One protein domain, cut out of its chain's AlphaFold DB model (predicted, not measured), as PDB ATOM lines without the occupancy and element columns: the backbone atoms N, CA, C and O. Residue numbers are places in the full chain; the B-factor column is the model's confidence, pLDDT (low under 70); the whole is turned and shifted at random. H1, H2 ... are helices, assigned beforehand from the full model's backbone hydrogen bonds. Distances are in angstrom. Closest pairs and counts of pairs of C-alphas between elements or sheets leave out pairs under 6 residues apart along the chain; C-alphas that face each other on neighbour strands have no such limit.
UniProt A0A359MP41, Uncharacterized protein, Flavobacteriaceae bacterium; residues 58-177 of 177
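AT A GLANCE: This is residues 58 to 177 of the 177 residues of an uncharacterized protein of Flavobacteriaceae bacterium (UniProt A0A359MP41). Picture a U of helices: the long helices H5 and H7 are its two arms, running in opposite directions, H6 lies at the turn between them, and H3 and the early residues of H1 fill the gap between the arms. H1 crosses H5 and packs on H2 and H3, while H4 sits with its two long loops at the open end of the U, away from the other helices, and lengthens the whole. The 120 printed residues hold seven named helices, H1 to H7 in order along the chain, and no named strand; the class is all helix. The whole is compact by its radius of gyration of the C-alphas, 15.7 A, with an elongated outline spanning 50 by 26 by 23 A.

HOW THE PARTS SIT: Start with H1, residues 58 to 72, the hub, which touches three helices. Look at its residues 66 to 70, which alone touch H2, residues 78 to 84, about perpendicular at 89 degrees; the closest C-alphas are those of Ile 66 and Ala 81, 5.5 A apart. H3, residues 86 to 92, touches H1 at a shallow tilt of 27 degrees, opposite ways, with the closest C-alphas, Arg 58 and Leu 92, 5.7 A apart. H4, residues 104 to 113, touches no helix. Before and after it, residues 100 to 101 pair with residues 124 to 125, parallel. H5, residues 126 to 143, touches H1 about perpendicular at 84 degrees, closest at the C-alphas of Val 63 and Tyr 137, 5.6 A. H6, residues 145 to 155, touches no helix but is near H1, the closest C-alphas, Leu 60 and Tyr 148, being 6.4 A apart. H7, residues 160 to 175, touches H3 with residues 165 to 169 alone, only just about perpendicular at 70.1 degrees; the closest C-alphas are those of Glu 88 and Ile 165, 6.2 A apart. H5 and H7 are apart. In the backbones of H1, H2, H3, H4 and H6 every O i to N i+4 pair is within hydrogen-bond range; H5 has 13 of 14 and H7 has 11 of 12.

IN THESE COORDINATES: Find C-alpha 58 at (319.687, 277.922, 244.487); from there H1 runs 21.3 A to C-alpha 72. H5, the longest helix, goes 25.7 A from C-alpha 126 at (303.019, 269.468, 242.139) to C-alpha 143. H7 covers 23.2 A and ends at C-alpha 175, (312.124, 267.507, 224.329).

THE WHOLE: The C-alphas farthest apart are those of Lys 115 and Ala 146, 50.9 A. The printed part has no cut; the links from H3 to H4 and from H4 to H5 are long. The mean pLDDT of the printed part is 94.0, and residue 177, the chain's last, is the one printed residue under 70.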
ATOM      1  N   ARG A  58     321.033 278.269 244.967       93.31
ATOM      2  CA  ARG A  58     319.687 277.922 244.487       93.31
ATOM      3  C   ARG A  58     318.598 278.211 245.518       93.31
ATOM      4  O   ARG A  58     317.479 278.525 245.133       93.31
ATOM      5  N   ASN A  59     318.905 278.102 246.809       96.00
ATOM      6  CA  ASN A  59     317.941 278.393 247.867       96.00
ATOM      7  C   ASN A  59     317.714 279.904 247.995       96.00
ATOM      8  O   ASN A  59     316.573 280.322 248.168       96.00
ATOM      9  N   LEU A  60     318.762 280.722 247.831       95.88
ATOM     10  CA  LEU A  60     318.631 282.183 247.770       95.88
ATOM     11  C   LEU A  60     317.749 282.611 246.587       95.88
ATOM     12  O   LEU A  60     316.844 283.426 246.753       95.88
ATOM     13  N   GLU A  61     317.958 282.001 245.420       96.88
ATOM     14  CA  GLU A  61     317.156 282.264 244.220       96.88
ATOM     15  C   GLU A  61     315.694 281.822 244.387       96.88
ATOM     16  O   GLU A  61     314.792 282.551 243.988       96.88
ATOM     17  N   ILE A  62     315.426 280.684 245.045       97.88
ATOM     18  CA  ILE A  62     314.052 280.258 245.378       97.88
ATOM     19  C   ILE A  62     313.324 281.343 246.180       97.88
ATOM     20  O   ILE A  62     312.200 281.706 245.835       97.88
ATOM     21  N   VAL A  63     313.959 281.872 247.233       97.69
ATOM     22  CA  VAL A  63     313.352 282.940 248.046       97.69
ATOM     23  C   VAL A  63     313.144 284.197 247.216       97.69
ATOM     24  O   VAL A  63     312.057 284.765 247.271       97.69
ATOM     25  N   LYS A  64     314.128 284.580 246.393       97.19
ATOM     26  CA  LYS A  64     314.028 285.742 245.502       97.19
ATOM     27  C   LYS A  64     312.810 285.658 244.583       97.19
ATOM     28  O   LYS A  64     312.037 286.605 244.541       97.19
ATOM     29  N   PHE A  65     312.602 284.537 243.888       97.31
ATOM     30  CA  PHE A  65     311.444 284.368 242.996       97.31
ATOM     31  C   PHE A  65     310.106 284.519 243.731       97.31
ATOM     32  O   PHE A  65     309.187 285.158 243.220       97.31
ATOM     33  N   ILE A  66     310.002 283.939 244.927       97.56
ATOM     34  CA  ILE A  66     308.774 283.967 245.727       97.56
ATOM     35  C   ILE A  66     308.512 285.380 246.252       97.56
ATOM     36  O   ILE A  66     307.419 285.908 246.060       97.56
ATOM     37  N   GLU A  67     309.512 286.019 246.856       95.88
ATOM     38  CA  GLU A  67     309.359 287.373 247.389       95.88
ATOM     39  C   GLU A  67     309.151 288.411 246.285       95.88
ATOM     40  O   GLU A  67     308.306 289.284 246.444       95.88
ATOM     41  N   ASP A  68     309.828 288.301 245.137       95.69
ATOM     42  CA  ASP A  68     309.601 289.199 243.997       95.69
ATOM     43  C   ASP A  68     308.156 289.105 243.481       95.69
ATOM     44  O   ASP A  68     307.576 290.113 243.068       95.69
ATOM     45  N   ALA A  69     307.548 287.914 243.505       96.25
ATOM     46  CA  ALA A  69     306.143 287.738 243.146       96.25
ATOM     47  C   ALA A  69     305.207 288.387 244.179       96.25
ATOM     48  O   ALA A  69     304.285 289.115 243.808       96.25
ATOM     49  N   GLN A  70     305.485 288.191 245.470       95.50
ATOM     50  CA  GLN A  70     304.707 288.773 246.569       95.50
ATOM     51  C   GLN A  70     304.860 290.296 246.679       95.50
ATOM     52  O   GLN A  70     303.922 290.988 247.063       95.50
ATOM     53  N   LEU A  71     306.014 290.847 246.296       93.50
ATOM     54  CA  LEU A  71     306.231 292.292 246.224       93.50
ATOM     55  C   LEU A  71     305.421 292.932 245.092       93.50
ATOM     56  O   LEU A  71     304.905 294.034 245.257       93.50
ATOM     57  N   LYS A  72     305.288 292.246 243.948       94.62
ATOM     58  CA  LYS A  72     304.460 292.712 242.821       94.62
ATOM     59  C   LYS A  72     302.966 292.601 243.113       94.62
ATOM     60  O   LYS A  72     302.193 293.422 242.631       94.62
ATOM     61  N   LYS A  73     302.567 291.579 243.872       94.81
ATOM     62  CA  LYS A  73     301.184 291.293 244.261       94.81
ATOM     63  C   LYS A  73     301.121 291.164 245.776       94.81
ATOM     64  O   LYS A  73     301.223 290.062 246.319       94.81
ATOM     65  N   LYS A  74     300.980 292.313 246.441       78.94
ATOM     66  CA  LYS A  74     300.732 292.400 247.883       78.94
ATOM     67  C   LYS A  74     299.536 291.479 248.178       78.94
ATOM     68  O   LYS A  74     298.531 291.595 247.491       78.94
ATOM     69  N   ASP A  75     299.696 290.519 249.085       89.88
ATOM     70  CA  ASP A  75     298.720 289.463 249.451       89.88
ATOM     71  C   ASP A  75     298.773 288.147 248.652       89.88
ATOM     72  O   ASP A  75     298.015 287.214 248.930       89.88
ATOM     73  N   LEU A  76     299.720 287.987 247.722       95.88
ATOM     74  CA  LEU A  76     299.936 286.692 247.077       95.88
ATOM     75  C   LEU A  76     300.413 285.654 248.108       95.88
ATOM     76  O   LEU A  76     301.485 285.776 248.712       95.88
ATOM     77  N   SER A  77     299.625 284.595 248.304       97.19
ATOM     78  CA  SER A  77     300.010 283.509 249.207       97.19
ATOM     79  C   SER A  77     301.284 282.815 248.715       97.19
ATOM     80  O   SER A  77     301.561 282.769 247.518       97.19
ATOM     81  N   PHE A  78     302.044 282.202 249.628       97.00
ATOM     82  CA  PHE A  78     303.229 281.415 249.264       97.00
ATOM     83  C   PHE A  78     302.918 280.362 248.187       97.00
ATOM     84  O   PHE A  78     303.687 280.174 247.247       97.00
ATOM     85  N   HIS A  79     301.780 279.674 248.323       96.88
ATOM     86  CA  HIS A  79     301.367 278.644 247.375       96.88
ATOM     87  C   HIS A  79     301.091 279.245 245.991       96.88
ATOM     88  O   HIS A  79     301.589 278.730 244.995       96.88
ATOM     89  N   ALA A  80     300.370 280.367 245.934       97.12
ATOM     90  CA  ALA A  80     300.108 281.067 244.682       97.12
ATOM     91  C   ALA A  80     301.404 281.599 244.043       97.12
ATOM     92  O   ALA A  80     301.620 281.394 242.852       97.12
ATOM     93  N   ALA A  81     302.322 282.167 244.831       98.06
ATOM     94  CA  ALA A  81     303.640 282.596 244.358       98.06
ATOM     95  C   ALA A  81     304.459 281.433 243.769       98.06
ATOM     96  O   ALA A  81     305.123 281.600 242.742       98.06
ATOM     97  N   CYS A  82     304.374 280.244 244.378       98.06
ATOM     98  CA  CYS A  82     304.989 279.035 243.836       98.06
ATOM     99  C   CYS A  82     304.358 278.612 242.507       98.06
ATOM    100  O   CYS A  82     305.089 278.226 241.604       98.06
ATOM    101  N   LEU A  83     303.030 278.674 242.378       96.88
ATOM    102  CA  LEU A  83     302.338 278.315 241.139       96.88
ATOM    103  C   LEU A  83     302.643 279.295 239.996       96.88
ATOM    104  O   LEU A  83     302.879 278.860 238.872       96.88
ATOM    105  N   GLU A  84     302.707 280.598 240.277       96.38
ATOM    106  CA  GLU A  84     303.036 281.617 239.268       96.38
ATOM    107  C   GLU A  84     304.456 281.470 238.706       96.38
ATOM    108  O   GLU A  84     304.691 281.794 237.546       96.38
ATOM    109  N   ASN A  85     305.389 280.953 239.510       97.44
ATOM    110  CA  ASN A  85     306.795 280.758 239.139       97.44
ATOM    111  C   ASN A  85     307.169 279.266 239.087       97.44
ATOM    112  O   ASN A  85     308.318 278.886 239.325       97.44
ATOM    113  N   PHE A  86     306.186 278.390 238.851       97.88
ATOM    114  CA  PHE A  86     306.337 276.955 239.098       97.88
ATOM    115  C   PHE A  86     307.430 276.312 238.247       97.88
ATOM    116  O   PHE A  86     308.208 275.490 238.738       97.88
ATOM    117  N   SER A  87     307.510 276.700 236.973       97.12
ATOM    118  CA  SER A  87     308.483 276.139 236.037       97.12
ATOM    119  C   SER A  87     309.907 276.514 236.429       97.12
ATOM    120  O   SER A  87     310.790 275.659 236.460       97.12
ATOM    121  N   GLU A  88     310.124 277.774 236.792       97.81
ATOM    122  CA  GLU A  88     311.399 278.309 237.250       97.81
ATOM    123  C   GLU A  88     311.844 277.644 238.555       97.81
ATOM    124  O   GLU A  88     312.983 277.178 238.666       97.81
ATOM    125  N   LEU A  89     310.930 277.522 239.521       98.25
ATOM    126  CA  LEU A  89     311.204 276.876 240.802       98.25
ATOM    127  C   LEU A  89     311.508 275.381 240.632       98.25
ATOM    128  O   LEU A  89     312.407 274.872 241.304       98.25
ATOM    129  N   CYS A  90     310.847 274.689 239.694       98.06
ATOM    130  CA  CYS A  90     311.182 273.310 239.331       98.06
ATOM    131  C   CYS A  90     312.644 273.181 238.878       98.06
ATOM    132  O   CYS A  90     313.360 272.314 239.385       98.06
ATOM    133  N   ILE A  91     313.129 274.069 238.002       98.00
ATOM    134  CA  ILE A  91     314.533 274.047 237.556       98.00
ATOM    135  C   ILE A  91     315.496 274.241 238.734       98.00
ATOM    136  O   ILE A  91     316.478 273.503 238.857       98.00
ATOM    137  N   LEU A  92     315.196 275.168 239.647       97.38
ATOM    138  CA  LEU A  92     316.024 275.418 240.835       97.38
ATOM    139  C   LEU A  92     316.110 274.202 241.773       97.38
ATOM    140  O   LEU A  92     317.136 273.983 242.426       97.38
ATOM    141  N   ILE A  93     315.086 273.350 241.804       96.62
ATOM    142  CA  ILE A  93     315.112 272.089 242.559       96.62
ATOM    143  C   ILE A  93     315.487 270.862 241.710       96.62
ATOM    144  O   ILE A  93     315.377 269.741 242.201       96.62
ATOM    145  N   ALA A  94     315.976 271.064 240.481       95.50
ATOM    146  CA  ALA A  94     316.344 270.008 239.531       95.50
ATOM    147  C   ALA A  94     315.187 269.046 239.189       95.50
ATOM    148  O   ALA A  94     315.358 267.830 239.089       95.50
ATOM    149  N   VAL A  95     313.990 269.597 239.008       95.69
ATOM    150  CA  VAL A  95     312.796 268.896 238.532       95.69
ATOM    151  C   VAL A  95     312.449 269.406 237.137       95.69
ATOM    152  O   VAL A  95     312.438 270.610 236.899       95.69
ATOM    153  N   ASN A  96     312.147 268.495 236.208       95.38
ATOM    154  CA  ASN A  96     311.591 268.869 234.910       95.38
ATOM    155  C   ASN A  96     310.108 269.245 235.091       95.38
ATOM    156  O   ASN A  96     309.311 268.355 235.401       95.38
ATOM    157  N   PRO A  97     309.708 270.515 234.889       95.56
ATOM    158  CA  PRO A  97     308.327 270.940 235.116       95.56
ATOM    159  C   PRO A  97     307.326 270.262 234.173       95.56
ATOM    160  O   PRO A  97     306.162 270.107 234.526       95.56
ATOM    161  N   TYR A  98     307.764 269.793 233.000       93.62
ATOM    162  CA  TYR A  98     306.898 269.104 232.036       93.62
ATOM    163  C   TYR A  98     306.628 267.635 232.380       93.62
ATOM    164  O   TYR A  98     305.896 266.976 231.650       93.62
ATOM    165  N   GLN A  99     307.207 267.130 233.470       93.44
ATOM    166  CA  GLN A  99     306.986 265.782 234.007       93.44
ATOM    167  C   GLN A  99     306.339 265.830 235.400       93.44
ATOM    168  O   GLN A  99     306.379 264.854 236.154       93.44
ATOM    169  N   VAL A 100     305.753 266.973 235.762       96.38
ATOM    170  CA  VAL A 100     305.017 267.145 237.013       96.38
ATOM    171  C   VAL A 100     303.521 267.061 236.747       96.38
ATOM    172  O   VAL A 100     303.001 267.637 235.796       96.38
ATOM    173  N   TYR A 101     302.834 266.325 237.605       96.50
ATOM    174  CA  TYR A 101     301.393 266.212 237.626       96.50
ATOM    175  C   TYR A 101     300.764 267.402 238.346       96.50
ATOM    176  O   TYR A 101     301.031 267.618 239.528       96.50
ATOM    177  N   MET A 102     299.892 268.130 237.648       95.50
ATOM    178  CA  MET A 102     299.272 269.369 238.140       95.50
ATOM    179  C   MET A 102     297.831 269.175 238.649       95.50
ATOM    180  O   MET A 102     297.070 270.135 238.751       95.50
ATOM    181  N   GLY A 103     297.432 267.937 238.955       94.69
ATOM    182  CA  GLY A 103     296.099 267.618 239.472       94.69
ATOM    183  C   GLY A 103     295.073 267.221 238.404       94.69
ATOM    184  O   GLY A 103     295.320 267.283 237.199       94.69
ATOM    185  N   VAL A 104     293.892 266.815 238.878       94.25
ATOM    186  CA  VAL A 104     292.832 266.193 238.061       94.25
ATOM    187  C   VAL A 104     292.284 267.137 236.989       94.25
ATOM    188  O   VAL A 104     292.072 266.723 235.852       94.25
ATOM    189  N   ALA A 105     292.089 268.418 237.316       94.19
ATOM    190  CA  ALA A 105     291.585 269.397 236.351       94.19
ATOM    191  C   ALA A 105     292.539 269.554 235.153       94.19
ATOM    192  O   ALA A 105     292.110 269.520 234.001       94.19
ATOM    193  N   TRP A 106     293.843 269.649 235.420       94.50
ATOM    194  CA  TRP A 106     294.869 269.675 234.381       94.50
ATOM    195  C   TRP A 106     294.935 268.352 233.607       94.50
ATOM    196  O   TRP A 106     295.024 268.366 232.383       94.50
ATOM    197  N   GLU A 107     294.830 267.212 234.292       94.69
ATOM    198  CA  GLU A 107     294.827 265.894 233.652       94.69
ATOM    199  C   GLU A 107     293.700 265.754 232.628       94.69
ATOM    200  O   GLU A 107     293.927 265.288 231.513       94.69
ATOM    201  N   ASN A 108     292.492 266.190 232.988       94.31
ATOM    202  CA  ASN A 108     291.342 266.153 232.092       94.31
ATOM    203  C   ASN A 108     291.569 267.031 230.851       94.31
ATOM    204  O   ASN A 108     291.251 266.611 229.737       94.31
ATOM    205  N   LEU A 109     292.192 268.204 231.016       94.00
ATOM    206  CA  LEU A 109     292.568 269.076 229.898       94.00
ATOM    207  C   LEU A 109     293.636 268.444 228.993       94.00
ATOM    208  O   LEU A 109     293.550 268.558 227.771       94.00
ATOM    209  N   GLU A 110     294.638 267.768 229.557       92.19
ATOM    210  CA  GLU A 110     295.667 267.087 228.764       92.19
ATOM    211  C   GLU A 110     295.112 265.855 228.037       92.19
ATOM    212  O   GLU A 110     295.439 265.653 226.868       92.19
ATOM    213  N   LYS A 111     294.220 265.079 228.668       92.31
ATOM    214  CA  LYS A 111     293.504 263.966 228.015       92.31
ATOM    215  C   LYS A 111     292.662 264.441 226.832       92.31
ATOM    216  O   LYS A 111     292.634 263.773 225.801       92.31
ATOM    217  N   ALA A 112     292.013 265.602 226.957       92.88
ATOM    218  CA  ALA A 112     291.242 266.197 225.868       92.88
ATOM    219  C   ALA A 112     292.130 266.618 224.680       92.88
ATOM    220  O   ALA A 112     291.727 266.478 223.528       92.88
ATOM    221  N   LYS A 113     293.352 267.099 224.947       90.06
ATOM    222  CA  LYS A 113     294.312 267.532 223.915       90.06
ATOM    223  C   LYS A 113     295.082 266.377 223.279       90.06
ATOM    224  O   LYS A 113     295.405 266.429 222.097       90.06
ATOM    225  N   ASN A 114     295.414 265.354 224.059       87.75
ATOM    226  CA  ASN A 114     296.238 264.234 223.636       87.75
ATOM    227  C   ASN A 114     295.609 262.908 224.074       87.75
ATOM    228  O   ASN A 114     295.735 262.488 225.223       87.75
ATOM    229  N   LYS A 115     295.023 262.186 223.115       82.38
ATOM    230  CA  LYS A 115     294.419 260.863 223.353       82.38
ATOM    231  C   LYS A 115     295.420 259.805 223.848       82.38
ATOM    232  O   LYS A 115     294.999 258.801 224.404       82.38
ATOM    233  N   LYS A 116     296.732 260.019 223.668       87.56
ATOM    234  CA  LYS A 116     297.811 259.144 224.171       87.56
ATOM    235  C   LYS A 116     298.344 259.573 225.545       87.56
ATOM    236  O   LYS A 116     299.430 259.151 225.940       87.56
ATOM    237  N   PHE A 117     297.633 260.444 226.261       90.06
ATOM    238  CA  PHE A 117     298.028 260.863 227.601       90.06
ATOM    239  C   PHE A 117     298.238 259.650 228.522       90.06
ATOM    240  O   PHE A 117     297.402 258.753 228.601       90.06
ATOM    241  N   SER A 118     299.342 259.660 229.270       90.94
ATOM    242  CA  SER A 118     299.642 258.647 230.277       90.94
ATOM    243  C   SER A 118     300.089 259.308 231.572       90.94
ATOM    244  O   SER A 118     301.122 259.979 231.617       90.94
ATOM    245  N   ARG A 119     299.346 259.056 232.658       90.12
ATOM    246  CA  ARG A 119     299.661 259.544 234.013       90.12
ATOM    247  C   ARG A 119     301.058 259.118 234.480       90.12
ATOM    248  O   ARG A 119     301.674 259.841 235.265       90.12
ATOM    249  N   LYS A 120     301.566 257.987 233.972       91.06
ATOM    250  CA  LYS A 120     302.898 257.437 234.283       91.06
ATOM    251  C   LYS A 120     304.042 258.364 233.858       91.06
ATOM    252  O   LYS A 120     305.086 258.352 234.497       91.06
ATOM    253  N   ASN A 121     303.828 259.210 232.848       90.25
ATOM    254  CA  ASN A 121     304.832 260.169 232.371       90.25
ATOM    255  C   ASN A 121     305.030 261.365 233.325       90.25
ATOM    256  O   ASN A 121     305.928 262.176 233.112       90.25
ATOM    257  N   TYR A 122     304.206 261.471 234.377       93.88
ATOM    258  CA  TYR A 122     304.188 262.601 235.310       93.88
ATOM    259  C   TYR A 122     304.403 262.159 236.766       93.88
ATOM    260  O   TYR A 122     303.569 262.431 237.626       93.88
ATOM    261  N   PRO A 123     305.476 261.427 237.098       91.75
ATOM    262  CA  PRO A 123     305.582 260.682 238.358       91.75
ATOM    263  C   PRO A 123     305.546 261.543 239.632       91.75
ATOM    264  O   PRO A 123     305.313 261.012 240.714       91.75
ATOM    265  N   LYS A 124     305.779 262.856 239.535       94.69
ATOM    266  CA  LYS A 124     305.817 263.771 240.685       94.69
ATOM    267  C   LYS A 124     304.550 264.606 240.758       94.69
ATOM    268  O   LYS A 124     304.151 265.177 239.753       94.69
ATOM    269  N   ASP A 125     303.963 264.719 241.943       96.00
ATOM    270  CA  ASP A 125     302.847 265.632 242.198       96.00
ATOM    271  C   ASP A 125     303.350 267.057 242.475       96.00
ATOM    272  O   ASP A 125     304.355 267.245 243.173       96.00
ATOM    273  N   TYR A 126     302.663 268.066 241.934       97.38
ATOM    274  CA  TYR A 126     303.019 269.468 242.139       97.38
ATOM    275  C   TYR A 126     302.971 269.879 243.616       97.38
ATOM    276  O   TYR A 126     303.796 270.681 244.052       97.38
ATOM    277  N   THR A 127     302.067 269.300 244.410       97.00
ATOM    278  CA  THR A 127     301.981 269.558 245.854       97.00
ATOM    279  C   THR A 127     303.281 269.157 246.546       97.00
ATOM    280  O   THR A 127     303.864 269.953 247.283       97.00
ATOM    281  N   ARG A 128     303.822 267.982 246.203       97.38
ATOM    282  CA  ARG A 128     305.102 267.495 246.728       97.38
ATOM    283  C   ARG A 128     306.279 268.357 246.277       97.38
ATOM    284  O   ARG A 128     307.218 268.574 247.040       97.38
ATOM    285  N   VAL A 129     306.232 268.883 245.053       98.06
ATOM    286  CA  VAL A 129     307.211 269.868 244.566       98.06
ATOM    287  C   VAL A 129     307.158 271.149 245.408       98.06
ATOM    288  O   VAL A 129     308.202 271.623 245.861       98.06
ATOM    289  N   ILE A 130     305.961 271.675 245.681       98.31
ATOM    290  CA  ILE A 130     305.767 272.872 246.514       98.31
ATOM    291  C   ILE A 130     306.258 272.646 247.949       98.31
ATOM    292  O   ILE A 130     306.846 273.551 248.535       98.31
ATOM    293  N   GLU A 131     306.089 271.454 248.520       98.19
ATOM    294  CA  GLU A 131     306.634 271.125 249.845       98.19
ATOM    295  C   GLU A 131     308.166 271.176 249.886       98.19
ATOM    296  O   GLU A 131     308.746 271.742 250.817       98.19
ATOM    297  N   VAL A 132     308.839 270.648 248.858       98.00
ATOM    298  CA  VAL A 132     310.305 270.743 248.743       98.00
ATOM    299  C   VAL A 132     310.744 272.204 248.644       98.00
ATOM    300  O   VAL A 132     311.703 272.609 249.308       98.00
ATOM    301  N   ILE A 133     310.035 273.009 247.848       98.38
ATOM    302  CA  ILE A 133     310.288 274.450 247.724       98.38
ATOM    303  C   ILE A 133     310.088 275.141 249.077       98.38
ATOM    304  O   ILE A 133     310.946 275.917 249.490       98.38
ATOM    305  N   ARG A 134     309.015 274.816 249.808       98.19
ATOM    306  CA  ARG A 134     308.721 275.362 251.140       98.19
ATOM    307  C   ARG A 134     309.833 275.069 252.137       98.19
ATOM    308  O   ARG A 134     310.274 275.991 252.813       98.19
ATOM    309  N   SER A 135     310.323 273.834 252.192       96.69
ATOM    310  CA  SER A 135     311.429 273.463 253.083       96.69
ATOM    311  C   SER A 135     312.702 274.266 252.778       96.69
ATOM    312  O   SER A 135     313.354 274.787 253.685       96.69
ATOM    313  N   ARG A 136     313.035 274.434 251.491       96.81
ATOM    314  CA  ARG A 136     314.197 275.225 251.052       96.81
ATOM    315  C   ARG A 136     314.032 276.713 251.338       96.81
ATOM    316  O   ARG A 136     314.974 277.338 251.813       96.81
ATOM    317  N   TYR A 137     312.844 277.253 251.086       97.69
ATOM    318  CA  TYR A 137     312.483 278.625 251.427       97.69
ATOM    319  C   TYR A 137     312.648 278.866 252.931       97.69
ATOM    320  O   TYR A 137     313.357 279.788 253.328       97.69
ATOM    321  N   GLN A 138     312.068 277.991 253.762       95.81
ATOM    322  CA  GLN A 138     312.136 278.070 255.222       95.81
ATOM    323  C   GLN A 138     313.577 278.103 255.721       95.81
ATOM    324  O   GLN A 138     313.914 279.035 256.436       95.81
ATOM    325  N   ARG A 139     314.452 277.201 255.254       92.38
ATOM    326  CA  ARG A 139     315.881 277.185 255.632       92.38
ATOM    327  C   ARG A 139     316.579 278.536 255.443       92.38
ATOM    328  O   ARG A 139     317.478 278.903 256.198       92.38
ATOM    329  N   VAL A 140     316.200 279.290 254.416       95.81
ATOM    330  CA  VAL A 140     316.770 280.618 254.185       95.81
ATOM    331  C   VAL A 140     316.128 281.647 255.107       95.81
ATOM    332  O   VAL A 140     316.842 282.414 255.750       95.81
ATOM    333  N   VAL A 141     314.795 281.681 255.186       95.06
ATOM    334  CA  VAL A 141     314.095 282.751 255.908       95.06
ATOM    335  C   VAL A 141     314.125 282.604 257.430       95.06
ATOM    336  O   VAL A 141     314.100 283.629 258.102       95.06
ATOM    337  N   SER A 142     314.211 281.389 257.979       92.25
ATOM    338  CA  SER A 142     314.275 281.162 259.431       92.25
ATOM    339  C   SER A 142     315.693 281.310 259.977       92.25
ATOM    340  O   SER A 142     315.901 281.964 260.992       92.25
ATOM    341  N   GLU A 143     316.680 280.727 259.298       88.94
ATOM    342  CA  GLU A 143     318.043 280.594 259.833       88.94
ATOM    343  C   GLU A 143     319.031 281.591 259.219       88.94
ATOM    344  O   GLU A 143     320.086 281.860 259.790       88.94
ATOM    345  N   ASN A 144     318.731 282.135 258.034       92.00
ATOM    346  CA  ASN A 144     319.708 282.872 257.228       92.00
ATOM    347  C   ASN A 144     319.168 284.199 256.663       92.00
ATOM    348  O   ASN A 144     319.709 284.728 255.685       92.00
ATOM    349  N   ARG A 145     318.129 284.774 257.291       94.62
ATOM    350  CA  ARG A 145     317.421 285.970 256.799       94.62
ATOM    351  C   ARG A 145     318.349 287.147 256.516       94.62
ATOM    352  O   ARG A 145     318.257 287.738 255.447       94.62
ATOM    353  N   ALA A 146     319.249 287.468 257.447       93.25
ATOM    354  CA  ALA A 146     320.155 288.611 257.318       93.25
ATOM    355  C   ALA A 146     321.093 288.473 256.106       93.25
ATOM    356  O   ALA A 146     321.226 289.408 255.313       93.25
ATOM    357  N   VAL A 147     321.678 287.282 255.920       92.88
ATOM    358  CA  VAL A 147     322.552 286.979 254.776       92.88
ATOM    359  C   VAL A 147     321.771 287.094 253.470       92.88
ATOM    360  O   VAL A 147     322.235 287.738 252.531       92.88
ATOM    361  N   TYR A 148     320.559 286.534 253.424       95.44
ATOM    362  CA  TYR A 148     319.689 286.660 252.259       95.44
ATOM    363  C   TYR A 148     319.327 288.119 251.957       95.44
ATOM    364  O   TYR A 148     319.433 288.536 250.810       95.44
ATOM    365  N   THR A 149     318.961 288.929 252.954       95.06
ATOM    366  CA  THR A 149     318.624 290.346 252.740       95.06
ATOM    367  C   THR A 149     319.797 291.129 252.148       95.06
ATOM    368  O   THR A 149     319.599 291.940 251.240       95.06
ATOM    369  N   GLN A 150     321.022 290.888 252.622       93.62
ATOM    370  CA  GLN A 150     322.216 291.512 252.051       93.62
ATOM    371  C   GLN A 150     322.461 291.039 250.613       93.62
ATOM    372  O   GLN A 150     322.653 291.866 249.719       93.62
ATOM    373  N   TRP A 151     322.390 289.727 250.381       94.31
ATOM    374  CA  TRP A 151     322.549 289.145 249.051       94.31
ATOM    375  C   TRP A 151     321.499 289.677 248.065       94.31
ATOM    376  O   TRP A 151     321.854 290.085 246.960       94.31
ATOM    377  N   TYR A 152     320.228 289.759 248.467       95.50
ATOM    378  CA  TYR A 152     319.129 290.247 247.634       95.50
ATOM    379  C   TYR A 152     319.355 291.701 247.213       95.50
ATOM    380  O   TYR A 152     319.235 292.025 246.035       95.50
ATOM    381  N   LYS A 153     319.775 292.583 248.132       93.88
ATOM    382  CA  LYS A 153     320.101 293.983 247.796       93.88
ATOM    383  C   LYS A 153     321.171 294.085 246.705       93.88
ATOM    384  O   LYS A 153     321.048 294.932 245.823       93.88
ATOM    385  N   GLN A 154     322.178 293.216 246.756       90.44
ATOM    386  CA  GLN A 154     323.271 293.171 245.782       90.44
ATOM    387  C   GLN A 154     322.862 292.509 244.453       90.44
ATOM    388  O   GLN A 154     323.385 292.876 243.406       90.44
ATOM    389  N   ASN A 155     321.915 291.562 244.475       91.88
ATOM    390  CA  ASN A 155     321.614 290.678 243.338       91.88
ATOM    391  C   ASN A 155     320.197 290.821 242.761       91.88
ATOM    392  O   ASN A 155     319.853 290.115 241.809       91.88
ATOM    393  N   LYS A 156     319.358 291.729 243.275       91.12
ATOM    394  CA  LYS A 156     317.968 291.908 242.808       91.12
ATOM    395  C   LYS A 156     317.868 292.129 241.295       91.12
ATOM    396  O   LYS A 156     317.006 291.552 240.643       91.12
ATOM    397  N   ASN A 157     318.818 292.870 240.726       91.50
ATOM    398  CA  ASN A 157     318.857 293.193 239.298       91.50
ATOM    399  C   ASN A 157     319.671 292.189 238.463       91.50
ATOM    400  O   ASN A 157     319.673 292.293 237.236       91.50
ATOM    401  N   ASN A 158     320.355 291.228 239.097       90.50
ATOM    402  CA  ASN A 158     321.101 290.195 238.383       90.50
ATOM    403  C   ASN A 158     320.117 289.239 237.680       90.50
ATOM    404  O   ASN A 158     319.180 288.725 238.303       90.50
ATOM    405  N   LYS A 159     320.324 289.034 236.372       92.44
ATOM    406  CA  LYS A 159     319.486 288.210 235.488       92.44
ATOM    407  C   LYS A 159     320.161 286.914 235.034       92.44
ATOM    408  O   LYS A 159     319.532 286.161 234.297       92.44
ATOM    409  N   GLU A 160     321.395 286.630 235.444       91.62
ATOM    410  CA  GLU A 160     322.142 285.444 235.001       91.62
ATOM    411  C   GLU A 160     321.385 284.148 235.297       91.62
ATOM    412  O   GLU A 160     321.112 283.372 234.379       91.62
ATOM    413  N   THR A 161     320.943 283.958 236.545       93.19
ATOM    414  CA  THR A 161     320.153 282.785 236.940       93.19
ATOM    415  C   THR A 161     318.853 282.680 236.145       93.19
ATOM    416  O   THR A 161     318.514 281.610 235.641       93.19
ATOM    417  N   LEU A 162     318.137 283.795 235.960       94.12
ATOM    418  CA  LEU A 162     316.900 283.816 235.177       94.12
ATOM    419  C   LEU A 162     317.151 283.432 233.710       94.12
ATOM    420  O   LEU A 162     316.375 282.677 233.128       94.12
ATOM    421  N   ASN A 163     318.234 283.928 233.112       96.06
ATOM    422  CA  ASN A 163     318.612 283.609 231.737       96.06
ATOM    423  C   ASN A 163     318.963 282.124 231.593       96.06
ATOM    424  O   ASN A 163     318.490 281.474 230.660       96.06
ATOM    425  N   PHE A 164     319.715 281.568 232.549       94.88
ATOM    426  CA  PHE A 164     320.005 280.136 232.622       94.88
ATOM    427  C   PHE A 164     318.722 279.292 232.716       94.88
ATOM    428  O   PHE A 164     318.546 278.335 231.953       94.88
ATOM    429  N   ILE A 165     317.794 279.663 233.603       96.81
ATOM    430  CA  ILE A 165     316.511 278.966 233.770       96.81
ATOM    431  C   ILE A 165     315.706 279.007 232.467       96.81
ATOM    432  O   ILE A 165     315.254 277.967 231.991       96.81
ATOM    433  N   LYS A 166     315.577 280.182 231.840       96.56
ATOM    434  CA  LYS A 166     314.854 280.347 230.568       96.56
ATOM    435  C   LYS A 166     315.457 279.510 229.442       96.56
ATOM    436  O   LYS A 166     314.717 278.873 228.690       96.56
ATOM    437  N   ALA A 167     316.784 279.485 229.327       97.06
ATOM    438  CA  ALA A 167     317.475 278.648 228.350       97.06
ATOM    439  C   ALA A 167     317.186 277.157 228.589       97.06
ATOM    440  O   ALA A 167     316.848 276.435 227.651       97.06
ATOM    441  N   THR A 168     317.224 276.721 229.850       96.25
ATOM    442  CA  THR A 168     316.923 275.337 230.242       96.25
ATOM    443  C   THR A 168     315.478 274.957 229.914       96.25
ATOM    444  O   THR A 168     315.238 273.935 229.272       96.25
ATOM    445  N   LEU A 169     314.506 275.801 230.269       96.38
ATOM    446  CA  LEU A 169     313.090 275.580 229.953       96.38
ATOM    447  C   LEU A 169     312.849 275.476 228.442       96.38
ATOM    448  O   LEU A 169     312.095 274.613 227.999       96.38
ATOM    449  N   LYS A 170     313.536 276.299 227.637       95.62
ATOM    450  CA  LYS A 170     313.473 276.240 226.168       95.62
ATOM    451  C   LYS A 170     314.012 274.922 225.602       95.62
ATOM    452  O   LYS A 170     313.526 274.465 224.572       95.62
ATOM    453  N   ILE A 171     315.023 274.327 226.232       95.25
ATOM    454  CA  ILE A 171     315.550 273.015 225.832       95.25
ATOM    455  C   ILE A 171     314.540 271.921 226.192       95.25
ATOM    456  O   ILE A 171     314.158 271.134 225.329       95.25
ATOM    457  N   LEU A 172     314.055 271.914 227.435       93.56
ATOM    458  CA  LEU A 172     313.115 270.901 227.923       93.56
ATOM    459  C   LEU A 172     311.777 270.926 227.170       93.56
ATOM    460  O   LEU A 172     311.209 269.873 226.890       93.56
ATOM    461  N   SER A 173     311.284 272.104 226.784       91.06
ATOM    462  CA  SER A 173     310.027 272.216 226.034       91.06
ATOM    463  C   SER A 173     310.116 271.596 224.639       91.06
ATOM    464  O   SER A 173     309.136 271.032 224.156       91.06
ATOM    465  N   LYS A 174     311.297 271.631 224.004       90.62
ATOM    466  CA  LYS A 174     311.549 270.960 222.720       90.62
ATOM    467  C   LYS A 174     311.618 269.440 222.855       90.62
ATOM    468  O   LYS A 174     311.253 268.750 221.912       90.62
ATOM    469  N   GLN A 175     312.061 268.939 224.008       85.12
ATOM    470  CA  GLN A 175     312.124 267.507 224.329       85.12
ATOM    471  C   GLN A 175     310.764 266.915 224.722       85.12
ATOM    472  O   GLN A 175     310.627 265.702 224.778       85.12
ATOM    473  N   LYS A 176     309.752 267.756 224.987       71.25
ATOM    474  CA  LYS A 176     308.365 267.325 225.231       71.25
ATOM    475  C   LYS A 176     307.695 266.743 223.964       71.25
ATOM    476  O   LYS A 176     306.562 266.278 224.057       71.25
ATOM    477  N   LYS A 177     308.350 266.831 222.798       50.09
ATOM    478  CA  LYS A 177     307.860 266.297 221.520       50.09
ATOM    479  C   LYS A 177     307.943 264.779 221.462       50.09
ATOM    480  O   LYS A 177     309.018 264.249 221.808       50.09
TER     481      LYS A 177